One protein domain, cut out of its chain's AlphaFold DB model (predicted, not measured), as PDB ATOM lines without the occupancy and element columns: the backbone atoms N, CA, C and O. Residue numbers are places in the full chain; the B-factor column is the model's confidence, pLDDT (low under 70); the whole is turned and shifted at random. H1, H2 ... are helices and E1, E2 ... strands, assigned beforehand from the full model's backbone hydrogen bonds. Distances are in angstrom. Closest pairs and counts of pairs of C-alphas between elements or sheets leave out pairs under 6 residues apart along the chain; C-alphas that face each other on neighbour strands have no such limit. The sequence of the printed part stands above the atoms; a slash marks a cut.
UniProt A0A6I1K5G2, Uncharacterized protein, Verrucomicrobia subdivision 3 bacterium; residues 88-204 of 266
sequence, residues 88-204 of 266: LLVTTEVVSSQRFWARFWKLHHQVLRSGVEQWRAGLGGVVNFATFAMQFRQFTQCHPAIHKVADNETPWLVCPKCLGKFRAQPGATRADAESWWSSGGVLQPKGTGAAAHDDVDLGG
ATOM      1  N   LEU A  88     -47.051  33.523  37.218       97.69
ATOM      2  CA  LEU A  88     -47.428  34.921  37.280       97.69
ATOM      3  C   LEU A  88     -47.612  35.319  38.745       97.69
ATOM      4  O   LEU A  88     -48.301  34.621  39.485       97.69
ATOM      5  N   LEU A  89     -46.954  36.395  39.161       98.06
ATOM      6  CA  LEU A  89     -47.002  36.929  40.520       98.06
ATOM      7  C   LEU A  89     -47.520  38.363  40.498       98.06
ATOM      8  O   LEU A  89     -47.288  39.107  39.541       98.06
ATOM      9  N   VAL A  90     -48.167  38.772  41.579       97.81
ATOM     10  CA  VAL A  90     -48.520  40.181  41.792       97.81
ATOM     11  C   VAL A  90     -47.377  40.915  42.496       97.81
ATOM     12  O   VAL A  90     -46.578  40.306  43.214       97.81
ATOM     13  N   THR A  91     -47.279  42.233  42.317       97.38
ATOM     14  CA  THR A  91     -46.167  43.028  42.865       97.38
ATOM     15  C   THR A  91     -46.054  42.899  44.384       97.38
ATOM     16  O   THR A  91     -44.944  42.784  44.899       97.38
ATOM     17  N   THR A  92     -47.177  42.794  45.102       97.38
ATOM     18  CA  THR A  92     -47.213  42.564  46.560       97.38
ATOM     19  C   THR A  92     -46.514  41.262  46.976       97.38
ATOM     20  O   THR A  92     -45.770  41.240  47.958       97.38
ATOM     21  N   GLU A  93     -46.657  40.177  46.212       97.31
ATOM     22  CA  GLU A  93     -45.960  38.904  46.464       97.31
ATOM     23  C   GLU A  93     -44.454  39.000  46.190       97.31
ATOM     24  O   GLU A  93     -43.649  38.334  46.852       97.31
ATOM     25  N   VAL A  94     -44.061  39.831  45.223       97.25
ATOM     26  CA  VAL A  94     -42.656  40.044  44.865       97.25
ATOM     27  C   VAL A  94     -41.949  40.877  45.928       97.25
ATOM     28  O   VAL A  94     -40.911  40.456  46.452       97.25
ATOM     29  N   VAL A  95     -42.522  42.026  46.298       95.62
ATOM     30  CA  VAL A  95     -41.895  42.956  47.249       95.62
ATOM     31  C   VAL A  95     -41.955  42.484  48.699       95.62
ATOM     32  O   VAL A  95     -41.118  42.893  49.501       95.62
ATOM     33  N   SER A  96     -42.857  41.568  49.042       95.19
ATOM     34  CA  SER A  96     -42.871  40.923  50.363       95.19
ATOM     35  C   SER A  96     -41.817  39.814  50.510       95.19
ATOM     36  O   SER A  96     -41.672  39.215  51.579       95.19
ATOM     37  N   SER A  97     -41.042  39.511  49.459       95.50
ATOM     38  CA  SER A  97     -39.985  38.503  49.524       95.50
ATOM     39  C   SER A  97     -38.616  39.092  49.875       95.50
ATOM     40  O   SER A  97     -37.888  39.612  49.026       95.50
ATOM     41  N   GLN A  98     -38.150  38.822  51.097       93.50
ATOM     42  CA  GLN A  98     -36.760  39.093  51.491       93.50
ATOM     43  C   GLN A  98     -35.736  38.427  50.547       93.50
ATOM     44  O   GLN A  98     -34.665  38.975  50.272       93.50
ATOM     45  N   ARG A  99     -36.040  37.223  50.035       94.31
ATOM     46  CA  ARG A  99     -35.138  36.479  49.138       94.31
ATOM     47  C   ARG A  99     -35.011  37.148  47.772       94.31
ATOM     48  O   ARG A  99     -33.936  37.061  47.168       94.31
ATOM     49  N   PHE A 100     -36.081  37.777  47.289       95.00
ATOM     50  CA  PHE A 100     -36.049  38.613  46.095       95.00
ATOM     51  C   PHE A 100     -35.131  39.810  46.325       95.00
ATOM     52  O   PHE A 100     -34.144  39.946  45.606       95.00
ATOM     53  N   TRP A 101     -35.344  40.580  47.394       92.62
ATOM     54  CA  TRP A 101     -34.531  41.764  47.686       92.62
ATOM     55  C   TRP A 101     -33.053  41.459  47.899       92.62
ATOM     56  O   TRP A 101     -32.198  42.192  47.408       92.62
ATOM     57  N   ALA A 102     -32.722  40.341  48.545       91.12
ATOM     58  CA  ALA A 102     -31.334  39.910  48.687       91.12
ATOM     59  C   ALA A 102     -30.667  39.626  47.327       91.12
ATOM     60  O   ALA A 102     -29.462  39.840  47.162       91.12
ATOM     61  N   ARG A 103     -31.424  39.129  46.339       91.50
ATOM     62  CA  ARG A 103     -30.934  38.909  44.969       91.50
ATOM     63  C   ARG A 103     -30.901  40.212  44.175       91.50
ATOM     64  O   ARG A 103     -29.881  40.468  43.540       91.50
ATOM     65  N   PHE A 104     -31.960  41.012  44.249       90.81
ATOM     66  CA  PHE A 104     -32.057  42.330  43.628       90.81
ATOM     67  C   PHE A 104     -30.894  43.217  44.074       90.81
ATOM     68  O   PHE A 104     -30.185  43.767  43.240       90.81
ATOM     69  N   TRP A 105     -30.592  43.237  45.377       88.31
ATOM     70  CA  TRP A 105     -29.422  43.916  45.925       88.31
ATOM     71  C   TRP A 105     -28.124  43.431  45.286       88.31
ATOM     72  O   TRP A 105     -27.316  44.252  44.888       88.31
ATOM     73  N   LYS A 106     -27.909  42.115  45.147       88.75
ATOM     74  CA  LYS A 106     -26.678  41.580  44.534       88.75
ATOM     75  C   LYS A 106     -26.521  41.999  43.069       88.75
ATOM     76  O   LYS A 106     -25.411  42.330  42.662       88.75
ATOM     77  N   LEU A 107     -27.609  41.964  42.300       87.44
ATOM     78  CA  LEU A 107     -27.601  42.295  40.873       87.44
ATOM     79  C   LEU A 107     -27.481  43.803  40.633       87.44
ATOM     80  O   LEU A 107     -26.656  44.237  39.839       87.44
ATOM     81  N   HIS A 108     -28.237  44.603  41.381       85.44
ATOM     82  CA  HIS A 108     -28.332  46.051  41.196       85.44
ATOM     83  C   HIS A 108     -27.535  46.836  42.241       85.44
ATOM     84  O   HIS A 108     -27.807  48.015  42.467       85.44
ATOM     85  N   HIS A 109     -26.538  46.207  42.878       82.06
ATOM     86  CA  HIS A 109     -25.815  46.824  43.991       82.06
ATOM     87  C   HIS A 109     -25.200  48.168  43.598       82.06
ATOM     88  O   HIS A 109     -25.156  49.046  44.439       82.06
ATOM     89  N   GLN A 110     -24.759  48.359  42.350       82.00
ATOM     90  CA  GLN A 110     -24.170  49.626  41.899       82.00
ATOM     91  C   GLN A 110     -25.198  50.763  41.845       82.00
ATOM     92  O   GLN A 110     -24.926  51.856  42.333       82.00
ATOM     93  N   VAL A 111     -26.394  50.485  41.319       79.25
ATOM     94  CA  VAL A 111     -27.497  51.459  41.228       79.25
ATOM     95  C   VAL A 111     -28.018  51.814  42.617       79.25
ATOM     96  O   VAL A 111     -28.313  52.968  42.905       79.25
ATOM     97  N   LEU A 112     -28.099  50.823  43.506       77.19
ATOM     98  CA  LEU A 112     -28.473  51.055  44.899       77.19
ATOM     99  C   LEU A 112     -27.350  51.770  45.662       77.19
ATOM    100  O   LEU A 112     -27.609  52.572  46.555       77.19
ATOM    101  N   ARG A 113     -26.088  51.509  45.306       70.31
ATOM    102  CA  ARG A 113     -24.918  52.086  45.965       70.31
ATOM    103  C   ARG A 113     -24.729  53.556  45.635       70.31
ATOM    104  O   ARG A 113     -24.347  54.261  46.551       70.31
ATOM    105  N   SER A 114     -25.021  54.035  44.428       71.94
ATOM    106  CA  SER A 114     -24.927  55.475  44.133       71.94
ATOM    107  C   SER A 114     -25.904  56.297  44.983       71.94
ATOM    108  O   SER A 114     -25.511  57.306  45.566       71.94
ATOM    109  N   GLY A 115     -27.137  55.806  45.161       68.38
ATOM    110  CA  GLY A 115     -28.106  56.397  46.092       68.38
ATOM    111  C   GLY A 115     -27.645  56.314  47.552       68.38
ATOM    112  O   GLY A 115     -27.772  57.274  48.311       68.38
ATOM    113  N   VAL A 116     -27.042  55.188  47.943       66.19
ATOM    114  CA  VAL A 116     -26.509  54.988  49.300       66.19
ATOM    115  C   VAL A 116     -25.229  55.790  49.552       66.19
ATOM    116  O   VAL A 116     -25.022  56.213  50.678       66.19
ATOM    117  N   GLU A 117     -24.361  56.028  48.567       67.94
ATOM    118  CA  GLU A 117     -23.082  56.743  48.712       67.94
ATOM    119  C   GLU A 117     -23.273  58.226  48.989       67.94
ATOM    120  O   GLU A 117     -22.612  58.760  49.882       67.94
ATOM    121  N   GLN A 118     -24.246  58.850  48.323       68.44
ATOM    122  CA  GLN A 118     -24.677  60.210  48.646       68.44
ATOM    123  C   GLN A 118     -25.095  60.338  50.120       68.44
ATOM    124  O   GLN A 118     -24.897  61.378  50.743       68.44
ATOM    125  N   TRP A 119     -25.609  59.255  50.705       62.91
ATOM    126  CA  TRP A 119     -26.020  59.197  52.105       62.91
ATOM    127  C   TRP A 119     -24.905  58.698  53.053       62.91
ATOM    128  O   TRP A 119     -24.815  59.093  54.218       62.91
ATOM    129  N   ARG A 120     -23.987  57.873  52.535       63.28
ATOM    130  CA  ARG A 120     -22.842  57.245  53.220       63.28
ATOM    131  C   ARG A 120     -21.899  58.265  53.839       63.28
ATOM    132  O   ARG A 120     -21.291  57.948  54.862       63.28
ATOM    133  N   ALA A 121     -21.813  59.461  53.255       65.94
ATOM    134  CA  ALA A 121     -21.008  60.568  53.761       65.94
ATOM    135  C   ALA A 121     -21.316  60.923  55.235       65.94
ATOM    136  O   ALA A 121     -20.467  61.514  55.895       65.94
ATOM    137  N   GLY A 122     -22.477  60.524  55.777       61.00
ATOM    138  CA  GLY A 122     -22.838  60.766  57.177       61.00
ATOM    139  C   GLY A 122     -22.684  59.598  58.165       61.00
ATOM    140  O   GLY A 122     -22.645  59.866  59.364       61.00
ATOM    141  N   LEU A 123     -22.656  58.322  57.734       58.66
ATOM    142  CA  LEU A 123     -23.011  57.185  58.622       58.66
ATOM    143  C   LEU A 123     -22.157  55.904  58.515       58.66
ATOM    144  O   LEU A 123     -22.568  54.841  58.974       58.66
ATOM    145  N   GLY A 124     -20.943  55.979  57.966       58.06
ATOM    146  CA  GLY A 124     -19.932  54.933  58.210       58.06
ATOM    147  C   GLY A 124     -20.039  53.648  57.374       58.06
ATOM    148  O   GLY A 124     -19.337  52.683  57.653       58.06
ATOM    149  N   GLY A 125     -20.828  53.636  56.297       60.16
ATOM    150  CA  GLY A 125     -20.728  52.614  55.250       60.16
ATOM    151  C   GLY A 125     -21.661  51.408  55.363       60.16
ATOM    152  O   GLY A 125     -21.558  50.593  56.267       60.16
ATOM    153  N   VAL A 126     -22.503  51.221  54.342       64.31
ATOM    154  CA  VAL A 126     -23.251  49.973  54.121       64.31
ATOM    155  C   VAL A 126     -22.330  48.960  53.447       64.31
ATOM    156  O   VAL A 126     -21.813  49.222  52.355       64.31
ATOM    157  N   VAL A 127     -22.093  47.823  54.102       65.88
ATOM    158  CA  VAL A 127     -21.123  46.811  53.638       65.88
ATOM    159  C   VAL A 127     -21.818  45.545  53.138       65.88
ATOM    160  O   VAL A 127     -21.270  44.823  52.309       65.88
ATOM    161  N   ASN A 128     -23.042  45.266  53.599       80.56
ATOM    162  CA  ASN A 128     -23.778  44.065  53.216       80.56
ATOM    163  C   ASN A 128     -25.304  44.272  53.217       80.56
ATOM    164  O   ASN A 128     -25.819  45.281  53.696       80.56
ATOM    165  N   PHE A 129     -26.030  43.285  52.681       80.75
ATOM    166  CA  PHE A 129     -27.493  43.319  52.591       80.75
ATOM    167  C   PHE A 129     -28.180  43.428  53.962       80.75
ATOM    168  O   PHE A 129     -29.222  44.058  54.059       80.75
ATOM    169  N   ALA A 130     -27.604  42.867  55.030       79.88
ATOM    170  CA  ALA A 130     -28.192  42.972  56.366       79.88
ATOM    171  C   ALA A 130     -28.115  44.409  56.905       79.88
ATOM    172  O   ALA A 130     -29.093  44.913  57.450       79.88
ATOM    173  N   THR A 131     -26.986  45.100  56.695       77.81
ATOM    174  CA  THR A 131     -26.860  46.527  57.045       77.81
ATOM    175  C   THR A 131     -27.800  47.378  56.205       77.81
ATOM    176  O   THR A 131     -28.476  48.246  56.753       77.81
ATOM    177  N   PHE A 132     -27.887  47.078  54.905       78.69
ATOM    178  CA  PHE A 132     -28.844  47.711  54.003       78.69
ATOM    179  C   PHE A 132     -30.271  47.548  54.527       78.69
ATOM    180  O   PHE A 132     -30.909  48.548  54.814       78.69
ATOM    181  N   ALA A 133     -30.735  46.317  54.753       82.19
ATOM    182  CA  ALA A 133     -32.091  46.010  55.204       82.19
ATOM    183  C   ALA A 133     -32.452  46.653  56.552       82.19
ATOM    184  O   ALA A 133     -33.587  47.095  56.728       82.19
ATOM    185  N   MET A 134     -31.508  46.719  57.499       73.62
ATOM    186  CA  MET A 134     -31.721  47.378  58.794       73.62
ATOM    187  C   MET A 134     -31.908  48.887  58.648       73.62
ATOM    188  O   MET A 134     -32.842  49.447  59.216       73.62
ATOM    189  N   GLN A 135     -31.028  49.542  57.889       71.75
ATOM    190  CA  GLN A 135     -31.108  50.985  57.671       71.75
ATOM    191  C   GLN A 135     -32.323  51.336  56.802       71.75
ATOM    192  O   GLN A 135     -32.988  52.340  57.034       71.75
ATOM    193  N   PHE A 136     -32.679  50.470  55.852       69.62
ATOM    194  CA  PHE A 136     -33.665  50.767  54.821       69.62
ATOM    195  C   PHE A 136     -35.098  50.977  55.279       69.62
ATOM    196  O   PHE A 136     -35.847  51.602  54.539       69.62
ATOM    197  N   ARG A 137     -35.517  50.514  56.459       66.38
ATOM    198  CA  ARG A 137     -36.899  50.763  56.911       66.38
ATOM    199  C   ARG A 137     -37.184  52.254  57.130       66.38
ATOM    200  O   ARG A 137     -38.332  52.668  57.094       66.38
ATOM    201  N   GLN A 138     -36.134  53.051  57.325       65.19
ATOM    202  CA  GLN A 138     -36.205  54.513  57.355       65.19
ATOM    203  C   GLN A 138     -36.145  55.132  55.944       65.19
ATOM    204  O   GLN A 138     -36.493  56.293  55.776       65.19
ATOM    205  N   PHE A 139     -35.732  54.360  54.929       63.25
ATOM    206  CA  PHE A 139     -35.468  54.806  53.552       63.25
ATOM    207  C   PHE A 139     -36.408  54.215  52.499       63.25
ATOM    208  O   PHE A 139     -36.303  54.599  51.333       63.25
ATOM    209  N   THR A 140     -37.334  53.323  52.862       62.06
ATOM    210  CA  THR A 140     -38.358  52.801  51.941       62.06
ATOM    211  C   THR A 140     -39.159  53.933  51.302       62.06
ATOM    212  O   THR A 140     -39.531  53.827  50.140       62.06
ATOM    213  N   GLN A 141     -39.315  55.063  51.998       61.31
ATOM    214  CA  GLN A 141     -39.962  56.261  51.460       61.31
ATOM    215  C   GLN A 141     -39.122  57.018  50.418       61.31
ATOM    216  O   GLN A 141     -39.686  57.786  49.647       61.31
ATOM    217  N   CYS A 142     -37.805  56.806  50.328       56.50
ATOM    218  CA  CYS A 142     -36.919  57.712  49.587       56.50
ATOM    219  C   CYS A 142     -36.098  57.069  48.465       56.50
ATOM    220  O   CYS A 142     -35.487  57.812  47.703       56.50
ATOM    221  N   HIS A 143     -36.035  55.737  48.333       76.56
ATOM    222  CA  HIS A 143     -35.176  55.135  47.305       76.56
ATOM    223  C   HIS A 143     -35.922  54.885  45.979       76.56
ATOM    224  O   HIS A 143     -36.743  53.964  45.920       76.56
ATOM    225  N   PRO A 144     -35.596  55.592  44.875       84.69
ATOM    226  CA  PRO A 144     -36.348  55.506  43.617       84.69
ATOM    227  C   PRO A 144     -36.404  54.098  43.022       84.69
ATOM    228  O   PRO A 144     -37.387  53.728  42.399       84.69
ATOM    229  N   ALA A 145     -35.362  53.285  43.230       85.69
ATOM    230  CA  ALA A 145     -35.354  51.908  42.734       85.69
ATOM    231  C   ALA A 145     -36.360  50.992  43.454       85.69
ATOM    232  O   ALA A 145     -36.842  50.052  42.836       85.69
ATOM    233  N   ILE A 146     -36.673  51.248  44.732       87.44
ATOM    234  CA  ILE A 146     -37.702  50.473  45.443       87.44
ATOM    235  C   ILE A 146     -39.078  50.916  44.979       87.44
ATOM    236  O   ILE A 146     -39.869  50.055  44.620       87.44
ATOM    237  N   HIS A 147     -39.316  52.231  44.914       89.75
ATOM    238  CA  HIS A 147     -40.540  52.802  44.341       89.75
ATOM    239  C   HIS A 147     -40.803  52.236  42.954       89.75
ATOM    240  O   HIS A 147     -41.830  51.627  42.734       89.75
ATOM    241  N   LYS A 148     -39.809  52.245  42.062       91.62
ATOM    242  CA  LYS A 148     -39.953  51.665  40.721       91.62
ATOM    243  C   LYS A 148     -40.405  50.196  40.722       91.62
ATOM    244  O   LYS A 148     -41.110  49.785  39.809       91.62
ATOM    245  N   VAL A 149     -39.962  49.396  41.693       93.44
ATOM    246  CA  VAL A 149     -40.353  47.981  41.798       93.44
ATOM    247  C   VAL A 149     -41.726  47.835  42.462       93.44
ATOM    248  O   VAL A 149     -42.523  47.026  42.000       93.44
ATOM    249  N   ALA A 150     -42.005  48.595  43.524       94.56
ATOM    250  CA  ALA A 150     -43.259  48.542  44.278       94.56
ATOM    251  C   ALA A 150     -44.436  49.170  43.518       94.56
ATOM    252  O   ALA A 150     -45.537  48.633  43.558       94.56
ATOM    253  N   ASP A 151     -44.182  50.234  42.765       95.31
ATOM    254  CA  ASP A 151     -45.149  50.938  41.923       95.31
ATOM    255  C   ASP A 151     -45.378  50.215  40.586       95.31
ATOM    256  O   ASP A 151     -46.083  50.725  39.718       95.31
ATOM    257  N   ASN A 152     -44.771  49.039  40.378       94.75
ATOM    258  CA  ASN A 152     -45.021  48.272  39.170       94.75
ATOM    259  C   ASN A 152     -46.462  47.745  39.179       94.75
ATOM    260  O   ASN A 152     -46.824  46.899  39.998       94.75
ATOM    261  N   GLU A 153     -47.274  48.236  38.249       95.69
ATOM    262  CA  GLU A 153     -48.666  47.825  38.089       95.69
ATOM    263  C   GLU A 153     -48.813  46.555  37.247       95.69
ATOM    264  O   GLU A 153     -49.886  45.955  37.239       95.69
ATOM    265  N   THR A 154     -47.767  46.120  36.540       94.94
ATOM    266  CA  THR A 154     -47.831  44.911  35.716       94.94
ATOM    267  C   THR A 154     -47.516  43.657  36.535       94.94
ATOM    268  O   THR A 154     -46.729  43.703  37.486       94.94
ATOM    269  N   PRO A 155     -48.136  42.511  36.201       96.69
ATOM    270  CA  PRO A 155     -47.801  41.256  36.851       96.69
ATOM    271  C   PRO A 155     -46.388  40.800  36.466       96.69
ATOM    272  O   PRO A 155     -45.900  41.095  35.377       96.69
ATOM    273  N   TRP A 156     -45.758  40.035  37.354       97.19
ATOM    274  CA  TRP A 156     -44.388  39.555  37.201       97.19
ATOM    275  C   TRP A 156     -44.381  38.116  36.695       97.19
ATOM    276  O   TRP A 156     -44.910  37.218  37.355       97.19
ATOM    277  N   LEU A 157     -43.744  37.872  35.556       97.81
ATOM    278  CA  LEU A 157     -43.544  36.548  34.993       97.81
ATOM    279  C   LEU A 157     -42.220  35.954  35.488       97.81
ATOM    280  O   LEU A 157     -41.118  36.410  35.178       97.81
ATOM    281  N   VAL A 158     -42.319  34.878  36.265       97.75
ATOM    282  CA  VAL A 158     -41.184  34.280  36.970       97.75
ATOM    283  C   VAL A 158     -40.972  32.825  36.559       97.75
ATOM    284  O   VAL A 158     -41.900  32.024  36.474       97.75
ATOM    285  N   CYS A 159     -39.713  32.439  36.335       97.62
ATOM    286  CA  CYS A 159     -39.367  31.058  36.007       97.62
ATOM    287  C   CYS A 159     -39.543  30.109  37.213       97.62
ATOM    288  O   CYS A 159     -39.358  30.530  38.362       97.62
ATOM    289  N   PRO A 160     -39.769  28.797  36.994       97.44
ATOM    290  CA  PRO A 160     -39.925  27.824  38.083       97.44
ATOM    291  C   PRO A 160     -38.761  27.814  39.090       97.44
ATOM    292  O   PRO A 160     -38.961  27.629  40.287       97.44
ATOM    293  N   LYS A 161     -37.530  28.089  38.631       96.94
ATOM    294  CA  LYS A 161     -36.337  28.177  39.496       96.94
ATOM    295  C   LYS A 161     -36.384  29.372  40.454       96.94
ATOM    296  O   LYS A 161     -35.835  29.300  41.552       96.94
ATOM    297  N   CYS A 162     -36.993  30.483  40.039       97.25
ATOM    298  CA  CYS A 162     -37.091  31.692  40.854       97.25
ATOM    299  C   CYS A 162     -38.331  31.697  41.755       97.25
ATOM    300  O   CYS A 162     -38.294  32.377  42.778       97.25
ATOM    301  N   LEU A 163     -39.356  30.888  41.455       97.62
ATOM    302  CA  LEU A 163     -40.581  30.790  42.256       97.62
ATOM    303  C   LEU A 163     -40.306  30.504  43.742       97.62
ATOM    304  O   LEU A 163     -40.907  31.129  44.605       97.62
ATOM    305  N   GLY A 164     -39.333  29.641  44.062       96.44
ATOM    306  CA  GLY A 164     -38.973  29.294  45.450       96.44
ATOM    307  C   GLY A 164     -38.416  30.451  46.301       96.44
ATOM    308  O   GLY A 164     -38.083  30.274  47.480       96.44
ATOM    309  N   LYS A 165     -38.267  31.645  45.717       95.25
ATOM    310  CA  LYS A 165     -37.969  32.882  46.449       95.25
ATOM    311  C   LYS A 165     -39.226  33.502  47.054       95.25
ATOM    312  O   LYS A 165     -39.101  34.229  48.033       95.25
ATOM    313  N   PHE A 166     -40.397  33.215  46.506       96.75
ATOM    314  CA  PHE A 166     -41.669  33.824  46.873       96.75
ATOM    315  C   PHE A 166     -42.503  32.856  47.714       96.75
ATOM    316  O   PHE A 166     -42.245  31.651  47.738       96.75
ATOM    317  N   ARG A 167     -43.494  33.384  48.435       93.81
ATOM    318  CA  ARG A 167     -44.443  32.588  49.234       93.81
ATOM    319  C   ARG A 167     -45.748  32.323  48.470       93.81
ATOM    320  O   ARG A 167     -46.799  32.201  49.085       93.81
ATOM    321  N   ALA A 168     -45.675  32.262  47.145       95.31
ATOM    322  CA  ALA A 168     -46.837  32.089  46.287       95.31
ATOM    323  C   ALA A 168     -47.162  30.604  46.070       95.31
ATOM    324  O   ALA A 168     -46.275  29.744  46.094       95.31
ATOM    325  N   GLN A 169     -48.439  30.294  45.843       96.19
ATOM    326  CA  GLN A 169     -48.885  28.926  45.591       96.19
ATOM    327  C   GLN A 169     -48.547  28.523  44.141       96.19
ATOM    328  O   GLN A 169     -49.050  29.150  43.205       96.19
ATOM    329  N   PRO A 170     -47.744  27.465  43.908       96.69
ATOM    330  CA  PRO A 170     -47.302  27.115  42.556       96.69
ATOM    331  C   PRO A 170     -48.445  26.808  41.586       96.69
ATOM    332  O   PRO A 170     -48.355  27.175  40.423       96.69
ATOM    333  N   GLY A 171     -49.520  26.164  42.059       97.00
ATOM    334  CA  GLY A 171     -50.666  25.801  41.220       97.00
ATOM    335  C   GLY A 171     -51.462  27.009  40.718       97.00
ATOM    336  O   GLY A 171     -51.739  27.094  39.528       97.00
ATOM    337  N   ALA A 172     -51.776  27.963  41.602       96.94
ATOM    338  CA  ALA A 172     -52.539  29.161  41.243       96.94
ATOM    339  C   ALA A 172     -51.751  30.060  40.277       96.94
ATOM    340  O   ALA A 172     -52.203  30.341  39.174       96.94
ATOM    341  N   THR A 173     -50.503  30.381  40.633       97.25
ATOM    342  CA  THR A 173     -49.616  31.227  39.811       97.25
ATOM    343  C   THR A 173     -49.310  30.632  38.433       97.25
ATOM    344  O   THR A 173     -49.048  31.360  37.474       97.25
ATOM    345  N   ARG A 174     -49.324  29.297  38.316       97.75
ATOM    346  CA  ARG A 174     -49.171  28.576  37.046       97.75
ATOM    347  C   ARG A 174     -50.409  28.734  36.162       97.75
ATOM    348  O   ARG A 174     -50.257  29.049  34.986       97.75
ATOM    349  N   ALA A 175     -51.602  28.545  36.726       97.56
ATOM    350  CA  ALA A 175     -52.863  28.715  36.005       97.56
ATOM    351  C   ALA A 175     -53.058  30.169  35.532       97.56
ATOM    352  O   ALA A 175     -53.486  30.405  34.398       97.56
ATOM    353  N   ASP A 176     -52.662  31.142  36.358       97.25
ATOM    354  CA  ASP A 176     -52.666  32.560  35.991       97.25
ATOM    355  C   ASP A 176     -51.694  32.844  34.837       97.25
ATOM    356  O   ASP A 176     -52.052  33.542  33.888       97.25
ATOM    357  N   ALA A 177     -50.493  32.252  34.856       97.12
ATOM    358  CA  ALA A 177     -49.528  32.382  33.763       97.12
ATOM    359  C   ALA A 177     -50.053  31.788  32.448       97.12
ATOM    360  O   ALA A 177     -49.903  32.402  31.396       97.12
ATOM    361  N   GLU A 178     -50.677  30.609  32.482       96.94
ATOM    362  CA  GLU A 178     -51.274  29.978  31.295       96.94
ATOM    363  C   GLU A 178     -52.390  30.848  30.700       96.94
ATOM    364  O   GLU A 178     -52.415  31.094  29.491       96.94
ATOM    365  N   SER A 179     -53.245  31.405  31.561       96.56
ATOM    366  CA  SER A 179     -54.304  32.335  31.165       96.56
ATOM    367  C   SER A 179     -53.723  33.626  30.570       96.56
ATOM    368  O   SER A 179     -54.152  34.067  29.502       96.56
ATOM    369  N   TRP A 180     -52.678  34.181  31.185       96.31
ATOM    370  CA  TRP A 180     -51.943  35.345  30.686       96.31
ATOM    371  C   TRP A 180     -51.348  35.110  29.300       96.31
ATOM    372  O   TRP A 180     -51.612  35.890  28.380       96.31
ATOM    373  N   TRP A 181     -50.650  33.990  29.106       95.31
ATOM    374  CA  TRP A 181     -50.107  33.592  27.808       95.31
ATOM    375  C   TRP A 181     -51.195  33.429  26.743       95.31
ATOM    376  O   TRP A 181     -51.022  33.911  25.625       95.31
ATOM    377  N   SER A 182     -52.324  32.796  27.083       95.69
ATOM    378  CA  SER A 182     -53.441  32.603  26.147       95.69
ATOM    379  C   SER A 182     -54.104  33.920  25.726       95.69
ATOM    380  O   SER A 182     -54.575  34.045  24.599       95.69
ATOM    381  N   SER A 183     -54.077  34.923  26.608       95.19
ATOM    382  CA  SER A 183     -54.621  36.261  26.354       95.19
ATOM    383  C   SER A 183     -53.682  37.186  25.569       95.19
ATOM    384  O   SER A 183     -54.024  38.344  25.348       95.19
ATOM    385  N   GLY A 184     -52.482  36.725  25.195       93.19
ATOM    386  CA  GLY A 184     -51.456  37.588  24.599       93.19
ATOM    387  C   GLY A 184     -50.861  38.600  25.587       93.19
ATOM    388  O   GLY A 184     -50.401  39.660  25.177       93.19
ATOM    389  N   GLY A 185     -50.884  38.285  26.885       91.19
ATOM    390  CA  GLY A 185     -50.310  39.104  27.953       91.19
ATOM    391  C   GLY A 185     -51.210  40.214  28.504       91.19
ATOM    392  O   GLY A 185     -50.723  41.096  29.208       91.19
ATOM    393  N   VAL A 186     -52.510  40.182  28.197       92.94
ATOM    394  CA  VAL A 186     -53.477  41.226  28.584       92.94
ATOM    395  C   VAL A 186     -54.134  40.947  29.941       92.94
ATOM    396  O   VAL A 186     -54.521  41.878  30.646       92.94
ATOM    397  N   LEU A 187     -54.275  39.676  30.327       93.44
ATOM    398  CA  LEU A 187     -54.931  39.291  31.577       93.44
ATOM    399  C   LEU A 187     -54.154  39.803  32.797       93.44
ATOM    400  O   LEU A 187     -52.948  39.631  32.886       93.44
ATOM    401  N   GLN A 188     -54.842  40.382  33.775       95.38
ATOM    402  CA  GLN A 188     -54.230  40.738  35.054       95.38
ATOM    403  C   GLN A 188     -54.782  39.828  36.156       95.38
ATOM    404  O   GLN A 188     -56.005  39.785  36.330       95.38
ATOM    405  N   PRO A 189     -53.935  39.067  36.876       94.25
ATOM    406  CA  PRO A 189     -54.397  38.252  37.988       94.25
ATOM    407  C   PRO A 189     -55.005  39.120  39.095       94.25
ATOM    408  O   PRO A 189     -54.790  40.331  39.202       94.25
ATOM    409  N   LYS A 190     -55.818  38.499  39.948       95.88
ATOM    410  CA  LYS A 190     -56.480  39.222  41.035       95.88
ATOM    411  C   LYS A 190     -55.435  39.766  42.013       95.88
ATOM    412  O   LYS A 190     -54.662  39.002  42.580       95.88
ATOM    413  N   GLY A 191     -55.478  41.073  42.267       94.62
ATOM    414  CA  GLY A 191     -54.516  41.750  43.143       94.62
ATOM    415  C   GLY A 191     -53.284  42.290  42.416       94.62
ATOM    416  O   GLY A 191     -52.360  42.750  43.081       94.62
ATOM    417  N   THR A 192     -53.261  42.251  41.080       95.00
ATOM    418  CA  THR A 192     -52.306  43.026  40.282       95.00
ATOM    419  C   THR A 192     -52.480  44.520  40.536       95.00
ATOM    420  O   THR A 192     -53.597  45.013  40.694       95.00
ATOM    421  N   GLY A 193     -51.354  45.222  40.590       94.62
ATOM    422  CA  GLY A 193     -51.268  46.640  40.893       94.62
ATOM    423  C   GLY A 193     -50.015  46.939  41.705       94.62
ATOM    424  O   GLY A 193     -49.285  46.027  42.107       94.62
ATOM    425  N   ALA A 194     -49.790  48.227  41.950       96.38
ATOM    426  CA  ALA A 194     -48.746  48.674  42.855       96.38
ATOM    427  C   ALA A 194     -48.941  48.065  44.254       96.38
ATOM    428  O   ALA A 194     -50.058  47.969  44.770       96.38
ATOM    429  N   ALA A 195     -47.840  47.653  44.870       95.81
ATOM    430  CA  ALA A 195     -47.822  47.221  46.258       95.81
ATOM    431  C   ALA A 195     -47.753  48.432  47.189       95.81
ATOM    432  O   ALA A 195     -47.099  49.427  46.870       95.81
ATOM    433  N   ALA A 196     -48.367  48.340  48.371       93.88
ATOM    434  CA  ALA A 196     -48.159  49.373  49.374       93.88
ATOM    435  C   ALA A 196     -46.690  49.354  49.819       93.88
ATOM    436  O   ALA A 196     -46.079  48.292  49.960       93.88
ATOM    437  N   HIS A 197     -46.109  50.519  50.107       89.12
ATOM    438  CA  HIS A 197     -44.723  50.596  50.592       89.12
ATOM    439  C   HIS A 197     -44.511  49.832  51.905       89.12
ATOM    440  O   HIS A 197     -43.401  49.371  52.171       89.12
ATOM    441  N   ASP A 198     -45.574  49.650  52.691       89.31
ATOM    442  CA  ASP A 198     -45.573  48.848  53.918       89.31
ATOM    443  C   ASP A 198     -45.481  47.332  53.657       89.31
ATOM    444  O   ASP A 198     -45.057  46.589  54.547       89.31
ATOM    445  N   ASP A 199     -45.801  46.871  52.441       92.50
ATOM    446  CA  ASP A 199     -45.681  45.463  52.030       92.50
ATOM    447  C   ASP A 199     -44.238  45.081  51.651       92.50
ATOM    448  O   ASP A 199     -43.917  43.899  51.495       92.50
ATOM    449  N   VAL A 200     -43.344  46.067  51.502       91.75
ATOM    450  CA  VAL A 200     -41.940  45.849  51.138       91.75
ATOM    451  C   VAL A 200     -41.173  45.235  52.318       91.75
ATOM    452  O   VAL A 200     -40.799  45.921  53.273       91.75
ATOM    453  N   ASP A 201     -40.859  43.939  52.233       91.50
ATOM    454  CA  ASP A 201     -40.106  43.220  53.269       91.50
ATOM    455  C   ASP A 201     -38.637  43.006  52.884       91.50
ATOM    456  O   ASP A 201     -38.250  42.031  52.234       91.50
ATOM    457  N   LEU A 202     -37.775  43.902  53.363       88.12
ATOM    458  CA  LEU A 202     -36.319  43.791  53.221       88.12
ATOM    459  C   LEU A 202     -35.685  42.859  54.272       88.12
ATOM    460  O   LEU A 202     -34.492  42.559  54.192       88.12
ATOM    461  N   GLY A 203     -36.459  42.376  55.253       78.38
ATOM    462  CA  GLY A 203     -36.023  41.408  56.261       78.38
ATOM    463  C   GLY A 203     -35.173  41.963  57.408       78.38
ATOM    464  O   GLY A 203     -34.304  41.265  57.930       78.38
ATOM    465  N   GLY A 204     -35.398  43.220  57.795       67.12
ATOM    466  CA  GLY A 204     -34.443  43.989  58.601       67.12
ATOM    467  C   GLY A 204     -34.604  43.994  60.126       67.12
ATOM    468  O   GLY A 204     -33.623  44.266  60.805       67.12
TER     469      GLY A 204
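What this domain is: This is residues 88 to 204 of the 266 residues of an uncharacterized protein of Verrucomicrobia subdivision 3 bacterium (UniProt A0A6I1K5G2). This is a rod of short helices and loops: H7, H6 and E1 stand at one end, H1 and H5 meet in the middle, and H2, H3 and H4 make a loose cluster toward the other end, where residues 118 to 124 stick out. The unnamed stretch 183 to 204 runs from the H7 end back to the H4 side. The printed part has 117 residues, in the order H1 H2 H3 H4 H5 E1 H6 H7, and is mostly helix. It is compact, with a radius of gyration of the C-alphas of 15.6 A, and spans 51 by 23 by 22 A.

Where its parts are: Find C-alpha 91 at (-46.167, 43.028, 42.865), where H1, residues 91 to 95, begins. Read on through H2, residues 98 to 107, 14.4 A long, and H3, residues 109 to 120, 14.2 A. Next come H4, residues 129 to 136, H5, residues 144 to 150, strand E1, residues 156 to 158, and H6, residues 160 to 163. H7, residues 170 to 182, runs 18.4 A to C-alpha 182 at (-53.441, 32.603, 26.147).

How they stand to each other: Look first at H1, which touches H5; their closest C-alphas, of Thr 91 and Ala 150, are 6.4 A apart. H2 is close to H4 but not clearly touching, with C-alphas 102 and 129 closest at 6.5 A, about perpendicular at 74 degrees. H3 and H4 are near each other. E1 pairs with no named strand, but residues 88 to 89 pair antiparallel with its residues 156 to 157. The closest C-alphas of E1 and H7, Leu 157 and Ala 177, are 7.4 A apart. E1 and H6 meet only through their link. Every O i to N i+4 pair is within hydrogen-bond range in H1, H2, H4, H5 and H7, against 6 of 8 in H3; H6 is too short for such a pair.

The domain as a whole: The two C-alphas farthest apart, of Gly 122 and Ser 182, are 51.9 A apart. The printed part has no cut, and no link between named elements is long. Look for pLDDT under 70 at residues 115 to 127, 136 to 142 and 204.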